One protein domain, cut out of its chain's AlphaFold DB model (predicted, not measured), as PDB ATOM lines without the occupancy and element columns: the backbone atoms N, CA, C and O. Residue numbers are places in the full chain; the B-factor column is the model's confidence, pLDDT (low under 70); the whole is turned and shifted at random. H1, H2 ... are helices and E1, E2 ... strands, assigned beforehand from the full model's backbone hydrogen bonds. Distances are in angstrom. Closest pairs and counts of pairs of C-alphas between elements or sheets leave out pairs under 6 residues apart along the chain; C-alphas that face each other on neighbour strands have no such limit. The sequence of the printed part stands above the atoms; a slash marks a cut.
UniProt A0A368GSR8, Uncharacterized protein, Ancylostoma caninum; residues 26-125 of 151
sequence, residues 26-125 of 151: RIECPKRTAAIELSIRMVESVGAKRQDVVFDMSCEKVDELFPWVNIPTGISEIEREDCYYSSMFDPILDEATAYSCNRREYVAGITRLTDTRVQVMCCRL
ATOM      1  N   ARG A  26     127.309 129.316 114.233       84.81
ATOM      2  CA  ARG A  26     128.490 129.131 113.414       84.81
ATOM      3  C   ARG A  26     129.482 130.237 113.701       84.81
ATOM      4  O   ARG A  26     129.125 131.409 113.607       84.81
ATOM      5  N   ILE A  27     130.700 129.847 114.046       86.69
ATOM      6  CA  ILE A  27     131.808 130.755 114.316       86.69
ATOM      7  C   ILE A  27     132.931 130.375 113.360       86.69
ATOM      8  O   ILE A  27     133.373 129.230 113.336       86.69
ATOM      9  N   GLU A  28     133.364 131.329 112.546       88.81
ATOM     10  CA  GLU A  28     134.385 131.128 111.519       88.81
ATOM     11  C   GLU A  28     135.474 132.184 111.673       88.81
ATOM     12  O   GLU A  28     135.200 133.352 111.966       88.81
ATOM     13  N   CYS A  29     136.716 131.759 111.482       88.38
ATOM     14  CA  CYS A  29     137.850 132.645 111.355       88.38
ATOM     15  C   CYS A  29     137.762 133.412 110.023       88.38
ATOM     16  O   CYS A  29     137.260 132.888 109.023       88.38
ATOM     17  N   PRO A  30     138.261 134.659 109.969       88.12
ATOM     18  CA  PRO A  30     138.430 135.368 108.711       88.12
ATOM     19  C   PRO A  30     139.225 134.552 107.683       88.12
ATOM     20  O   PRO A  30     140.052 133.702 108.022       88.12
ATOM     21  N   LYS A  31     139.041 134.867 106.401       84.94
ATOM     22  CA  LYS A  31     139.862 134.276 105.337       84.94
ATOM     23  C   LYS A  31     141.350 134.462 105.640       84.94
ATOM     24  O   LYS A  31     141.754 135.510 106.143       84.94
ATOM     25  N   ARG A  32     142.164 133.476 105.268       80.75
ATOM     26  CA  ARG A  32     143.618 133.413 105.512       80.75
ATOM     27  C   ARG A  32     144.021 133.327 106.982       80.75
ATOM     28  O   ARG A  32     145.188 133.561 107.300       80.75
ATOM     29  N   THR A  33     143.093 132.986 107.868       86.31
ATOM     30  CA  THR A  33     143.380 132.768 109.287       86.31
ATOM     31  C   THR A  33     142.908 131.387 109.729       86.31
ATOM     32  O   THR A  33     141.934 130.858 109.194       86.31
ATOM     33  N   ALA A  34     143.633 130.794 110.670       86.88
ATOM     34  CA  ALA A  34     143.321 129.513 111.284       86.88
ATOM     35  C   ALA A  34     143.022 129.709 112.769       86.88
ATOM     36  O   ALA A  34     143.594 130.591 113.414       86.88
ATOM     37  N   ALA A  35     142.150 128.865 113.311       86.06
ATOM     38  CA  ALA A  35     141.882 128.805 114.735       86.06
ATOM     39  C   ALA A  35     143.087 128.185 115.458       86.06
ATOM     40  O   ALA A  35     143.466 127.045 115.183       86.06
ATOM     41  N   ILE A  36     143.679 128.940 116.381       83.06
ATOM     42  CA  ILE A  36     144.801 128.497 117.225       83.06
ATOM     43  C   ILE A  36     144.337 127.964 118.579       83.06
ATOM     44  O   ILE A  36     144.965 127.087 119.167       83.06
ATOM     45  N   GLU A  37     143.225 128.495 119.070       78.25
ATOM     46  CA  GLU A  37     142.604 128.116 120.326       78.25
ATOM     47  C   GLU A  37     141.115 128.001 120.053       78.25
ATOM     48  O   GLU A  37     140.501 128.937 119.537       78.25
ATOM     49  N   LEU A  38     140.564 126.834 120.360       75.56
ATOM     50  CA  LEU A  38     139.144 126.560 120.297       75.56
ATOM     51  C   LEU A  38     138.766 125.885 121.607       75.56
ATOM     52  O   LEU A  38     139.305 124.826 121.932       75.56
ATOM     53  N   SER A  39     137.878 126.514 122.369       73.25
ATOM     54  CA  SER A  39     137.372 125.953 123.615       73.25
ATOM     55  C   SER A  39     135.853 125.972 123.638       73.25
ATOM     56  O   SER A  39     135.206 126.893 123.133       73.25
ATOM     57  N   ILE A  40     135.294 124.910 124.205       73.62
ATOM     58  CA  ILE A  40     133.861 124.706 124.370       73.62
ATOM     59  C   ILE A  40     133.664 124.439 125.852       73.62
ATOM     60  O   ILE A  40     134.259 123.507 126.379       73.62
ATOM     61  N   ARG A  41     132.878 125.269 126.534       72.69
ATOM     62  CA  ARG A  41     132.632 125.134 127.972       72.69
ATOM     63  C   ARG A  41     131.149 125.191 128.253       72.69
ATOM     64  O   ARG A  41     130.473 126.118 127.818       72.69
ATOM     65  N   MET A  42     130.645 124.237 129.023       70.75
ATOM     66  CA  MET A  42     129.288 124.314 129.555       70.75
ATOM     67  C   MET A  42     129.301 125.145 130.837       70.75
ATOM     68  O   MET A  42     130.086 124.887 131.746       70.75
ATOM     69  N   VAL A  43     128.450 126.163 130.902       71.19
ATOM     70  CA  VAL A  43     128.340 127.072 132.041       71.19
ATOM     71  C   VAL A  43     126.906 127.067 132.538       71.19
ATOM     72  O   VAL A  43     125.954 127.248 131.781       71.19
ATOM     73  N   GLU A  44     126.738 126.868 133.839       70.31
ATOM     74  CA  GLU A  44     125.425 126.926 134.465       70.31
ATOM     75  C   GLU A  44     125.064 128.365 134.828       70.31
ATOM     76  O   GLU A  44     125.843 129.109 135.427       70.31
ATOM     77  N   SER A  45     123.840 128.757 134.490       68.19
ATOM     78  CA  SER A  45     123.273 130.016 134.966       68.19
ATOM     79  C   SER A  45     123.139 130.016 136.493       68.19
ATOM     80  O   SER A  45     122.909 128.982 137.127       68.19
ATOM     81  N   VAL A  46     123.229 131.204 137.096       65.38
ATOM     82  CA  VAL A  46     123.067 131.381 138.545       65.38
ATOM     83  C   VAL A  46     121.704 130.831 138.982       65.38
ATOM     84  O   VAL A  46     120.656 131.326 138.565       65.38
ATOM     85  N   GLY A  47     121.726 129.795 139.826       68.62
ATOM     86  CA  GLY A  47     120.531 129.078 140.281       68.62
ATOM     87  C   GLY A  47     120.159 127.835 139.460       68.62
ATOM     88  O   GLY A  47     119.026 127.374 139.589       68.62
ATOM     89  N   ALA A  48     121.071 127.314 138.626       61.00
ATOM     90  CA  ALA A  48     120.945 126.051 137.881       61.00
ATOM     91  C   ALA A  48     119.680 125.948 137.007       61.00
ATOM     92  O   ALA A  48     119.146 124.871 136.750       61.00
ATOM     93  N   LYS A  49     119.158 127.093 136.552       65.50
ATOM     94  CA  LYS A  49     117.894 127.154 135.805       65.50
ATOM     95  C   LYS A  49     118.078 126.901 134.303       65.50
ATOM     96  O   LYS A  49     117.107 126.597 133.613       65.50
ATOM     97  N   ARG A  50     119.302 127.083 133.802       61.28
ATOM     98  CA  ARG A  50     119.737 126.938 132.404       61.28
ATOM     99  C   ARG A  50     121.201 126.515 132.353       61.28
ATOM    100  O   ARG A  50     121.990 127.015 133.157       61.28
ATOM    101  N   GLN A  51     121.520 125.657 131.393       63.94
ATOM    102  CA  GLN A  51     122.876 125.346 130.959       63.94
ATOM    103  C   GLN A  51     123.115 126.083 129.641       63.94
ATOM    104  O   GLN A  51     122.359 125.893 128.690       63.94
ATOM    105  N   ASP A  52     124.131 126.939 129.613       69.31
ATOM    106  CA  ASP A  52     124.581 127.652 128.422       69.31
ATOM    107  C   ASP A  52     125.917 127.050 127.964       69.31
ATOM    108  O   ASP A  52     126.699 126.558 128.778       69.31
ATOM    109  N   VAL A  53     126.205 127.082 126.663       70.31
ATOM    110  CA  VAL A  53     127.497 126.628 126.129       70.31
ATOM    111  C   VAL A  53     128.262 127.835 125.605       70.31
ATOM    112  O   VAL A  53     127.789 128.553 124.724       70.31
ATOM    113  N   VAL A  54     129.441 128.069 126.169       74.56
ATOM    114  CA  VAL A  54     130.360 129.137 125.790       74.56
ATOM    115  C   VAL A  54     131.383 128.573 124.818       74.56
ATOM    116  O   VAL A  54     132.077 127.606 125.123       74.56
ATOM    117  N   PHE A  55     131.479 129.208 123.656       74.31
ATOM    118  CA  PHE A  55     132.482 128.913 122.643       74.31
ATOM    119  C   PHE A  55     133.469 130.071 122.602       74.31
ATOM    120  O   PHE A  55     133.055 131.223 122.469       74.31
ATOM    121  N   ASP A  56     134.754 129.761 122.704       79.38
ATOM    122  CA  ASP A  56     135.832 130.727 122.518       79.38
ATOM    123  C   ASP A  56     136.734 130.262 121.380       79.38
ATOM    124  O   ASP A  56     137.099 129.086 121.304       79.38
ATOM    125  N   MET A  57     137.056 131.186 120.477       82.06
ATOM    126  CA  MET A  57     137.883 130.916 119.311       82.06
ATOM    127  C   MET A  57     138.821 132.088 119.053       82.06
ATOM    128  O   MET A  57     138.380 133.215 118.824       82.06
ATOM    129  N   SER A  58     140.118 131.798 119.028       86.00
ATOM    130  CA  SER A  58     141.158 132.751 118.643       86.00
ATOM    131  C   SER A  58     141.735 132.372 117.285       86.00
ATOM    132  O   SER A  58     142.053 131.205 117.054       86.00
ATOM    133  N   CYS A  59     141.884 133.356 116.397       87.81
ATOM    134  CA  CYS A  59     142.360 133.156 115.030       87.81
ATOM    135  C   CYS A  59     143.684 133.893 114.794       87.81
ATOM    136  O   CYS A  59     143.801 135.070 115.136       87.81
ATOM    137  N   GLU A  60     144.637 133.236 114.138       85.31
ATOM    138  CA  GLU A  60     145.899 133.828 113.671       85.31
ATOM    139  C   GLU A  60     146.104 133.559 112.182       85.31
ATOM    140  O   GLU A  60     145.431 132.714 111.590       85.31
ATOM    141  N   LYS A  61     147.011 134.292 111.529       83.50
ATOM    142  CA  LYS A  61     147.221 134.119 110.088       83.50
ATOM    143  C   LYS A  61     147.820 132.756 109.783       83.50
ATOM    144  O   LYS A  61     148.783 132.327 110.409       83.50
ATOM    145  N   VAL A  62     147.310 132.125 108.728       82.31
ATOM    146  CA  VAL A  62     147.840 130.847 108.232       82.31
ATOM    147  C   VAL A  62     149.322 130.979 107.888       82.31
ATOM    148  O   VAL A  62     150.086 130.080 108.199       82.31
ATOM    149  N   ASP A  63     149.746 132.115 107.330       78.25
ATOM    150  CA  ASP A  63     151.146 132.347 106.951       78.25
ATOM    151  C   ASP A  63     152.088 132.481 108.167       78.25
ATOM    152  O   ASP A  63     153.291 132.264 108.038       78.25
ATOM    153  N   GLU A  64     151.559 132.837 109.344       78.69
ATOM    154  CA  GLU A  64     152.322 132.920 110.599       78.69
ATOM    155  C   GLU A  64     152.464 131.530 111.245       78.69
ATOM    156  O   GLU A  64     153.516 131.202 111.790       78.69
ATOM    157  N   LEU A  65     151.432 130.690 111.120       75.81
ATOM    158  CA  LEU A  65     151.388 129.332 111.674       75.81
ATOM    159  C   LEU A  65     152.064 128.289 110.773       75.81
ATOM    160  O   LEU A  65     152.717 127.363 111.251       75.81
ATOM    161  N   PHE A  66     151.901 128.443 109.461       76.88
ATOM    162  CA  PHE A  66     152.365 127.536 108.414       76.88
ATOM    163  C   PHE A  66     153.091 128.348 107.329       76.88
ATOM    164  O   PHE A  66     152.559 128.549 106.232       76.88
ATOM    165  N   PRO A  67     154.303 128.855 107.622       72.00
ATOM    166  CA  PRO A  67     155.006 129.760 106.728       72.00
ATOM    167  C   PRO A  67     155.366 129.066 105.417       72.00
ATOM    168  O   PRO A  67     156.138 128.105 105.376       72.00
ATOM    169  N   TRP A  68     154.829 129.586 104.317       70.38
ATOM    170  CA  TRP A  68     155.123 129.074 102.988       70.38
ATOM    171  C   TRP A  68     156.276 129.875 102.370       70.38
ATOM    172  O   TRP A  68     156.165 131.051 102.019       70.38
ATOM    173  N   VAL A  69     157.428 129.217 102.259       68.69
ATOM    174  CA  VAL A  69     158.659 129.820 101.746       68.69
ATOM    175  C   VAL A  69     158.569 129.994 100.222       68.69
ATOM    176  O   VAL A  69     158.331 129.030  99.495       68.69
ATOM    177  N   ASN A  70     158.824 131.213  99.734       67.00
ATOM    178  CA  ASN A  70     158.917 131.569  98.307       67.00
ATOM    179  C   ASN A  70     157.621 131.391  97.481       67.00
ATOM    180  O   ASN A  70     157.672 130.883  96.355       67.00
ATOM    181  N   ILE A  71     156.466 131.834  97.993       67.06
ATOM    182  CA  ILE A  71     155.253 131.967  97.167       67.06
ATOM    183  C   ILE A  71     155.417 133.104  96.148       67.06
ATOM    184  O   ILE A  71     155.718 134.233  96.539       67.06
ATOM    185  N   PRO A  72     155.135 132.870  94.855       72.75
ATOM    186  CA  PRO A  72     154.919 133.954  93.904       72.75
ATOM    187  C   PRO A  72     153.693 134.795  94.299       72.75
ATOM    188  O   PRO A  72     152.595 134.256  94.434       72.75
ATOM    189  N   THR A  73     153.848 136.116  94.416       70.75
ATOM    190  CA  THR A  73     152.796 137.048  94.880       70.75
ATOM    191  C   THR A  73     151.474 136.931  94.110       70.75
ATOM    192  O   THR A  73     150.398 136.972  94.704       70.75
ATOM    193  N   GLY A  74     151.539 136.680  92.799       69.12
ATOM    194  CA  GLY A  74     150.351 136.455  91.970       69.12
ATOM    195  C   GLY A  74     149.556 135.195  92.337       69.12
ATOM    196  O   GLY A  74     148.346 135.171  92.163       69.12
ATOM    197  N   ILE A  75     150.204 134.162  92.885       67.06
ATOM    198  CA  ILE A  75     149.535 132.932  93.336       67.06
ATOM    199  C   ILE A  75     148.932 133.136  94.731       67.06
ATOM    200  O   ILE A  75     147.777 132.773  94.945       67.06
ATOM    201  N   SER A  76     149.650 133.801  95.651       69.06
ATOM    202  CA  SER A  76     149.136 134.074  97.008       69.06
ATOM    203  C   SER A  76     147.838 134.885  97.026       69.06
ATOM    204  O   SER A  76     147.045 134.775  97.962       69.06
ATOM    205  N   GLU A  77     147.615 135.721  96.011       65.94
ATOM    206  CA  GLU A  77     146.428 136.574  95.932       65.94
ATOM    207  C   GLU A  77     145.225 135.889  95.273       65.94
ATOM    208  O   GLU A  77     144.090 136.194  95.641       65.94
ATOM    209  N   ILE A  78     145.466 134.954  94.348       65.69
ATOM    210  CA  ILE A  78     144.437 134.319  93.512       65.69
ATOM    211  C   ILE A  78     143.912 133.011  94.124       65.69
ATOM    212  O   ILE A  78     142.769 132.634  93.860       65.69
ATOM    213  N   GLU A  79     144.703 132.316  94.947       64.31
ATOM    214  CA  GLU A  79     144.305 131.010  95.486       64.31
ATOM    215  C   GLU A  79     143.070 131.087  96.394       64.31
ATOM    216  O   GLU A  79     143.048 131.742  97.444       64.31
ATOM    217  N   ARG A  80     142.029 130.363  95.971       70.56
ATOM    218  CA  ARG A  80     140.784 130.162  96.707       70.56
ATOM    219  C   ARG A  80     141.017 129.165  97.840       70.56
ATOM    220  O   ARG A  80     141.678 128.151  97.656       70.56
ATOM    221  N   GLU A  81     140.456 129.459  99.005       78.25
ATOM    222  CA  GLU A  81     140.443 128.518 100.124       78.25
ATOM    223  C   GLU A  81     139.372 127.456  99.870       78.25
ATOM    224  O   GLU A  81     138.182 127.772  99.764       78.25
ATOM    225  N   ASP A  82     139.817 126.207  99.743       85.88
ATOM    226  CA  ASP A  82     138.949 125.039  99.653       85.88
ATOM    227  C   ASP A  82     138.675 124.529 101.068       85.88
ATOM    228  O   ASP A  82     139.547 123.944 101.717       85.88
ATOM    229  N   CYS A  83     137.462 124.800 101.549       89.88
ATOM    230  CA  CYS A  83     137.019 124.463 102.895       89.88
ATOM    231  C   CYS A  83     135.783 123.562 102.867       89.88
ATOM    232  O   CYS A  83     134.925 123.683 101.989       89.88
ATOM    233  N   TYR A  84     135.668 122.697 103.866       92.19
ATOM    234  CA  TYR A  84     134.524 121.817 104.079       92.19
ATOM    235  C   TYR A  84     134.262 121.644 105.579       92.19
ATOM    236  O   TYR A  84     135.133 121.908 106.406       92.19
ATOM    237  N   TYR A  85     133.054 121.217 105.944       90.81
ATOM    238  CA  TYR A  85     132.758 120.829 107.325       90.81
ATOM    239  C   TYR A  85     133.063 119.349 107.524       90.81
ATOM    240  O   TYR A  85     132.715 118.517 106.683       90.81
ATOM    241  N   SER A  86     133.694 119.033 108.650       89.44
ATOM    242  CA  SER A  86     134.000 117.673 109.073       89.44
ATOM    243  C   SER A  86     132.735 116.833 109.282       89.44
ATOM    244  O   SER A  86     131.599 117.328 109.295       89.44
ATOM    245  N   SER A  87     132.928 115.538 109.536       87.50
ATOM    246  CA  SER A  87     131.872 114.726 110.136       87.50
ATOM    247  C   SER A  87     131.395 115.358 111.443       87.50
ATOM    248  O   SER A  87     132.176 115.967 112.180       87.50
ATOM    249  N   MET A  88     130.098 115.223 111.698       86.31
ATOM    250  CA  MET A  88     129.485 115.649 112.947       86.31
ATOM    251  C   MET A  88     129.924 114.718 114.073       86.31
ATOM    252  O   MET A  88     129.927 113.505 113.878       86.31
ATOM    253  N   PHE A  89     130.269 115.295 115.219       84.38
ATOM    254  CA  PHE A  89     130.585 114.557 116.435       84.38
ATOM    255  C   PHE A  89     129.971 115.236 117.656       84.38
ATOM    256  O   PHE A  89     129.656 116.428 117.637       84.38
ATOM    257  N   ASP A  90     129.791 114.463 118.713       82.56
ATOM    258  CA  ASP A  90     129.347 114.912 120.019       82.56
ATOM    259  C   ASP A  90     130.532 114.890 120.999       82.56
ATOM    260  O   ASP A  90     130.997 113.811 121.360       82.56
ATOM    261  N   PRO A  91     131.033 116.048 121.459       74.81
ATOM    262  CA  PRO A  91     132.184 116.107 122.353       74.81
ATOM    263  C   PRO A  91     131.898 115.531 123.750       74.81
ATOM    264  O   PRO A  91     132.832 115.338 124.520       74.81
ATOM    265  N   ILE A  92     130.629 115.284 124.099       76.00
ATOM    266  CA  ILE A  92     130.224 114.709 125.387       76.00
ATOM    267  C   ILE A  92     130.037 113.194 125.273       76.00
ATOM    268  O   ILE A  92     130.355 112.466 126.212       76.00
ATOM    269  N   LEU A  93     129.486 112.723 124.151       79.88
ATOM    270  CA  LEU A  93     129.100 111.318 123.978       79.88
ATOM    271  C   LEU A  93     130.116 110.486 123.184       79.88
ATOM    272  O   LEU A  93     130.191 109.277 123.399       79.88
ATOM    273  N   ASP A  94     130.883 111.092 122.275       80.00
ATOM    274  CA  ASP A  94     131.773 110.349 121.385       80.00
ATOM    275  C   ASP A  94     133.163 110.150 122.012       80.00
ATOM    276  O   ASP A  94     133.948 111.083 122.153       80.00
ATOM    277  N   GLU A  95     133.519 108.903 122.326       67.62
ATOM    278  CA  GLU A  95     134.788 108.576 123.002       67.62
ATOM    279  C   GLU A  95     136.032 108.639 122.086       67.62
ATOM    280  O   GLU A  95     137.157 108.739 122.575       67.62
ATOM    281  N   ALA A  96     135.865 108.559 120.758       60.81
ATOM    282  CA  ALA A  96     136.974 108.378 119.809       60.81
ATOM    283  C   ALA A  96     136.806 109.167 118.499       60.81
ATOM    284  O   ALA A  96     136.888 108.604 117.404       60.81
ATOM    285  N   THR A  97     136.573 110.477 118.587       63.62
ATOM    286  CA  THR A  97     136.483 111.344 117.404       63.62
ATOM    287  C   THR A  97     137.748 112.172 117.203       63.62
ATOM    288  O   THR A  97     138.391 112.638 118.142       63.62
ATOM    289  N   ALA A  98     138.155 112.320 115.940       64.81
ATOM    290  CA  ALA A  98     139.224 113.235 115.577       64.81
ATOM    291  C   ALA A  98     138.682 114.666 115.685       64.81
ATOM    292  O   ALA A  98     137.985 115.143 114.793       64.81
ATOM    293  N   TYR A  99     139.012 115.349 116.781       73.75
ATOM    294  CA  TYR A  99     138.634 116.746 117.040       73.75
ATOM    295  C   TYR A  99     139.375 117.763 116.153       73.75
ATOM    296  O   TYR A  99     139.266 118.972 116.352       73.75
ATOM    297  N   SER A 100     140.168 117.284 115.196       79.56
ATOM    298  CA  SER A 100     141.028 118.077 114.326       79.56
ATOM    299  C   SER A 100     140.757 117.779 112.856       79.56
ATOM    300  O   SER A 100     140.217 116.733 112.499       79.56
ATOM    301  N   CYS A 101     141.206 118.683 111.992       87.50
ATOM    302  CA  CYS A 101     141.183 118.477 110.549       87.50
ATOM    303  C   CYS A 101     142.168 117.394 110.091       87.50
ATOM    304  O   CYS A 101     143.009 116.923 110.868       87.50
ATOM    305  N   ASN A 102     142.062 116.995 108.821       86.94
ATOM    306  CA  ASN A 102     142.958 115.999 108.245       86.94
ATOM    307  C   ASN A 102     144.381 116.554 108.081       86.94
ATOM    308  O   ASN A 102     144.676 117.729 108.307       86.94
ATOM    309  N   ARG A 103     145.303 115.680 107.662       81.88
ATOM    310  CA  ARG A 103     146.664 116.102 107.318       81.88
ATOM    311  C   ARG A 103     146.622 117.191 106.253       81.88
ATOM    312  O   ARG A 103     145.901 117.069 105.269       81.88
ATOM    313  N   ARG A 104     147.478 118.199 106.427       81.12
ATOM    314  CA  ARG A 104     147.595 119.367 105.539       81.12
ATOM    315  C   ARG A 104     146.329 120.226 105.481       81.12
ATOM    316  O   ARG A 104     146.065 120.887 104.479       81.12
ATOM    317  N   GLU A 105     145.576 120.250 106.567       87.88
ATOM    318  CA  GLU A 105     144.430 121.127 106.748       87.88
ATOM    319  C   GLU A 105     144.555 121.874 108.070       87.88
ATOM    320  O   GLU A 105     145.265 121.451 108.984       87.88
ATOM    321  N   TYR A 106     143.854 122.995 108.167       87.62
ATOM    322  CA  TYR A 106     143.752 123.779 109.386       87.62
ATOM    323  C   TYR A 106     142.289 124.001 109.751       87.62
ATOM    324  O   TYR A 106     141.411 124.064 108.885       87.62
ATOM    325  N   VAL A 107     142.038 124.133 111.053       89.31
ATOM    326  CA  VAL A 107     140.720 124.488 111.572       89.31
ATOM    327  C   VAL A 107     140.459 125.954 111.258       89.31
ATOM    328  O   VAL A 107     141.249 126.819 111.627       89.31
ATOM    329  N   ALA A 108     139.350 126.238 110.589       90.31
ATOM    330  CA  ALA A 108     138.922 127.590 110.240       90.31
ATOM    331  C   ALA A 108     137.614 127.995 110.929       90.31
ATOM    332  O   ALA A 108     137.154 129.119 110.760       90.31
ATOM    333  N   GLY A 109     136.996 127.106 111.702       88.56
ATOM    334  CA  GLY A 109     135.762 127.423 112.403       88.56
ATOM    335  C   GLY A 109     135.103 126.214 113.037       88.56
ATOM    336  O   GLY A 109     135.557 125.080 112.894       88.56
ATOM    337  N   ILE A 110     133.989 126.475 113.706       86.00
ATOM    338  CA  ILE A 110     133.134 125.474 114.328       86.00
ATOM    339  C   ILE A 110     131.671 125.848 114.134       86.00
ATOM    340  O   ILE A 110     131.280 127.018 114.162       86.00
ATOM    341  N   THR A 111     130.839 124.838 113.938       86.38
ATOM    342  CA  THR A 111     129.393 124.995 113.915       86.38
ATOM    343  C   THR A 111     128.746 123.982 114.839       86.38
ATOM    344  O   THR A 111     129.159 122.827 114.904       86.38
ATOM    345  N   ARG A 112     127.722 124.431 115.557       81.50
ATOM    346  CA  ARG A 112     126.788 123.579 116.287       81.50
ATOM    347  C   ARG A 112     125.503 123.527 115.479       81.50
ATOM    348  O   ARG A 112     125.022 124.573 115.044       81.50
ATOM    349  N   LEU A 113     124.988 122.322 115.247       70.12
ATOM    350  CA  LEU A 113     123.839 122.105 114.360       70.12
ATOM    351  C   LEU A 113     122.598 121.553 115.056       70.12
ATOM    352  O   LEU A 113     121.532 121.636 114.459       70.12
ATOM    353  N   THR A 114     122.730 120.901 116.214       70.19
ATOM    354  CA  THR A 114     121.624 120.437 117.077       70.19
ATOM    355  C   THR A 114     122.198 119.840 118.364       70.19
ATOM    356  O   THR A 114     123.198 119.125 118.316       70.19
ATOM    357  N   ASP A 115     121.549 120.080 119.506       74.75
ATOM    358  CA  ASP A 115     121.919 119.494 120.805       74.75
ATOM    359  C   ASP A 115     123.390 119.747 121.169       74.75
ATOM    360  O   ASP A 115     123.827 120.886 121.235       74.75
ATOM    361  N   THR A 116     124.183 118.717 121.404       75.25
ATOM    362  CA  THR A 116     125.611 118.777 121.750       75.25
ATOM    363  C   THR A 116     126.510 118.573 120.533       75.25
ATOM    364  O   THR A 116     127.725 118.709 120.624       75.25
ATOM    365  N   ARG A 117     125.925 118.311 119.359       82.50
ATOM    366  CA  ARG A 117     126.656 117.926 118.156       82.50
ATOM    367  C   ARG A 117     127.266 119.121 117.435       82.50
ATOM    368  O   ARG A 117     126.589 120.111 117.124       82.50
ATOM    369  N   VAL A 118     128.542 118.980 117.101       83.62
ATOM    370  CA  VAL A 118     129.359 119.999 116.447       83.62
ATOM    371  C   VAL A 118     130.037 119.459 115.189       83.62
ATOM    372  O   VAL A 118     130.204 118.255 115.000       83.62
ATOM    373  N   GLN A 119     130.417 120.375 114.309       89.00
ATOM    374  CA  GLN A 119     131.286 120.134 113.164       89.00
ATOM    375  C   GLN A 119     132.376 121.191 113.136       89.00
ATOM    376  O   GLN A 119     132.128 122.367 113.413       89.00
ATOM    377  N   VAL A 120     133.571 120.784 112.738       89.75
ATOM    378  CA  VAL A 120     134.708 121.682 112.563       89.75
ATOM    379  C   VAL A 120     134.814 122.033 111.084       89.75
ATOM    380  O   VAL A 120     134.678 121.171 110.218       89.75
ATOM    381  N   MET A 121     135.020 123.309 110.772       91.31
ATOM    382  CA  MET A 121     135.362 123.729 109.419       91.31
ATOM    383  C   MET A 121     136.854 123.510 109.197       91.31
ATOM    384  O   MET A 121     137.679 124.066 109.920       91.31
ATOM    385  N   CYS A 122     137.178 122.750 108.162       92.31
ATOM    386  CA  CYS A 122     138.534 122.427 107.760       92.31
ATOM    387  C   CYS A 122     138.836 123.037 106.402       92.31
ATOM    388  O   CYS A 122     138.061 122.880 105.460       92.31
ATOM    389  N   CYS A 123     139.964 123.730 106.306       90.88
ATOM    390  CA  CYS A 123     140.453 124.325 105.070       90.88
ATOM    391  C   CYS A 123     141.810 123.728 104.711       90.88
ATOM    392  O   CYS A 123     142.648 123.487 105.583       90.88
ATOM    393  N   ARG A 124     142.045 123.500 103.419       87.75
ATOM    394  CA  ARG A 124     143.314 122.955 102.930       87.75
ATOM    395  C   ARG A 124     144.443 123.974 103.076       87.75
ATOM    396  O   ARG A 124     144.288 125.139 102.710       87.75
ATOM    397  N   LEU A 125     145.595 123.528 103.577       80.56
ATOM    398  CA  LEU A 125     146.808 124.340 103.596       80.56
ATOM    399  C   LEU A 125     147.289 124.610 102.174       80.56
ATOM    400  O   LEU A 125     147.268 123.738 101.300       80.56
TER     401      LEU A 125
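AT A GLANCE: This is residues 26 to 125 of the 151 residues of an uncharacterized protein of Ancylostoma caninum (UniProt A0A368GSR8). A long hairpin, E2 and E3, lies over one face of a small curled sheet, E1, E5, E6 and E4, as a loose sandwich, two sheets face to face. Residues 45 to 50, at the hairpin's turn, stick out at one end of the rod, and residues 69 to 75 at the other. The 100 printed residues hold six named strands and two named helices, in the order E1 E2 E3 H1 H2 E4 E5 E6; the class is mostly strand. The whole is loose, with a radius of gyration of the C-alphas of 16.1 A and spans of 57 by 27 by 17 A.

HOW THE PARTS SIT: The larger sheet, twisted, runs E1, residues 26 to 28, E5, 105 to 114, E6, 117 to 124, and E4, 83 to 85, all antiparallel. N 27 and O 110, 2.9 A, N 108 and O 121, 2.8 A, and N 84 and O 122, 2.9 A, are within hydrogen-bond range. E5 and E6 form a hairpin; E5 bends by 63 degrees at residue 108. E2, residues 33 to 44, and E3, 51 to 61, form an antiparallel hairpin, with N 41 and O 54 at 2.8 A. The closest C-alphas of E2 and E5 are those of Ala 34 and Ala 108, 4.9 A apart. H1, residues 62 to 65, and H2, 73 to 78, are not on the larger sheet. H1 is too short for an O i to N i+4 pair; H2 has 1 of 2 within range.

IN THESE COORDINATES: E1 begins at C-alpha 26 (128.490, 129.131, 113.414); E6 ends at C-alpha 124 (143.314, 122.955, 102.930). E3 is 33.2 A long, E2 31.5 A, E5 25.0 A and E6 23.1 A.

THE WHOLE: The printed part has no cut. The C-alphas farthest apart, of Gly 47 and Pro 72, are 57.9 A apart. E4 to E5 is a long link, residues 86 to 104. Residues 45 to 52, 69 to 71, 74 to 79 and 95 to 98 are under 70 in pLDDT.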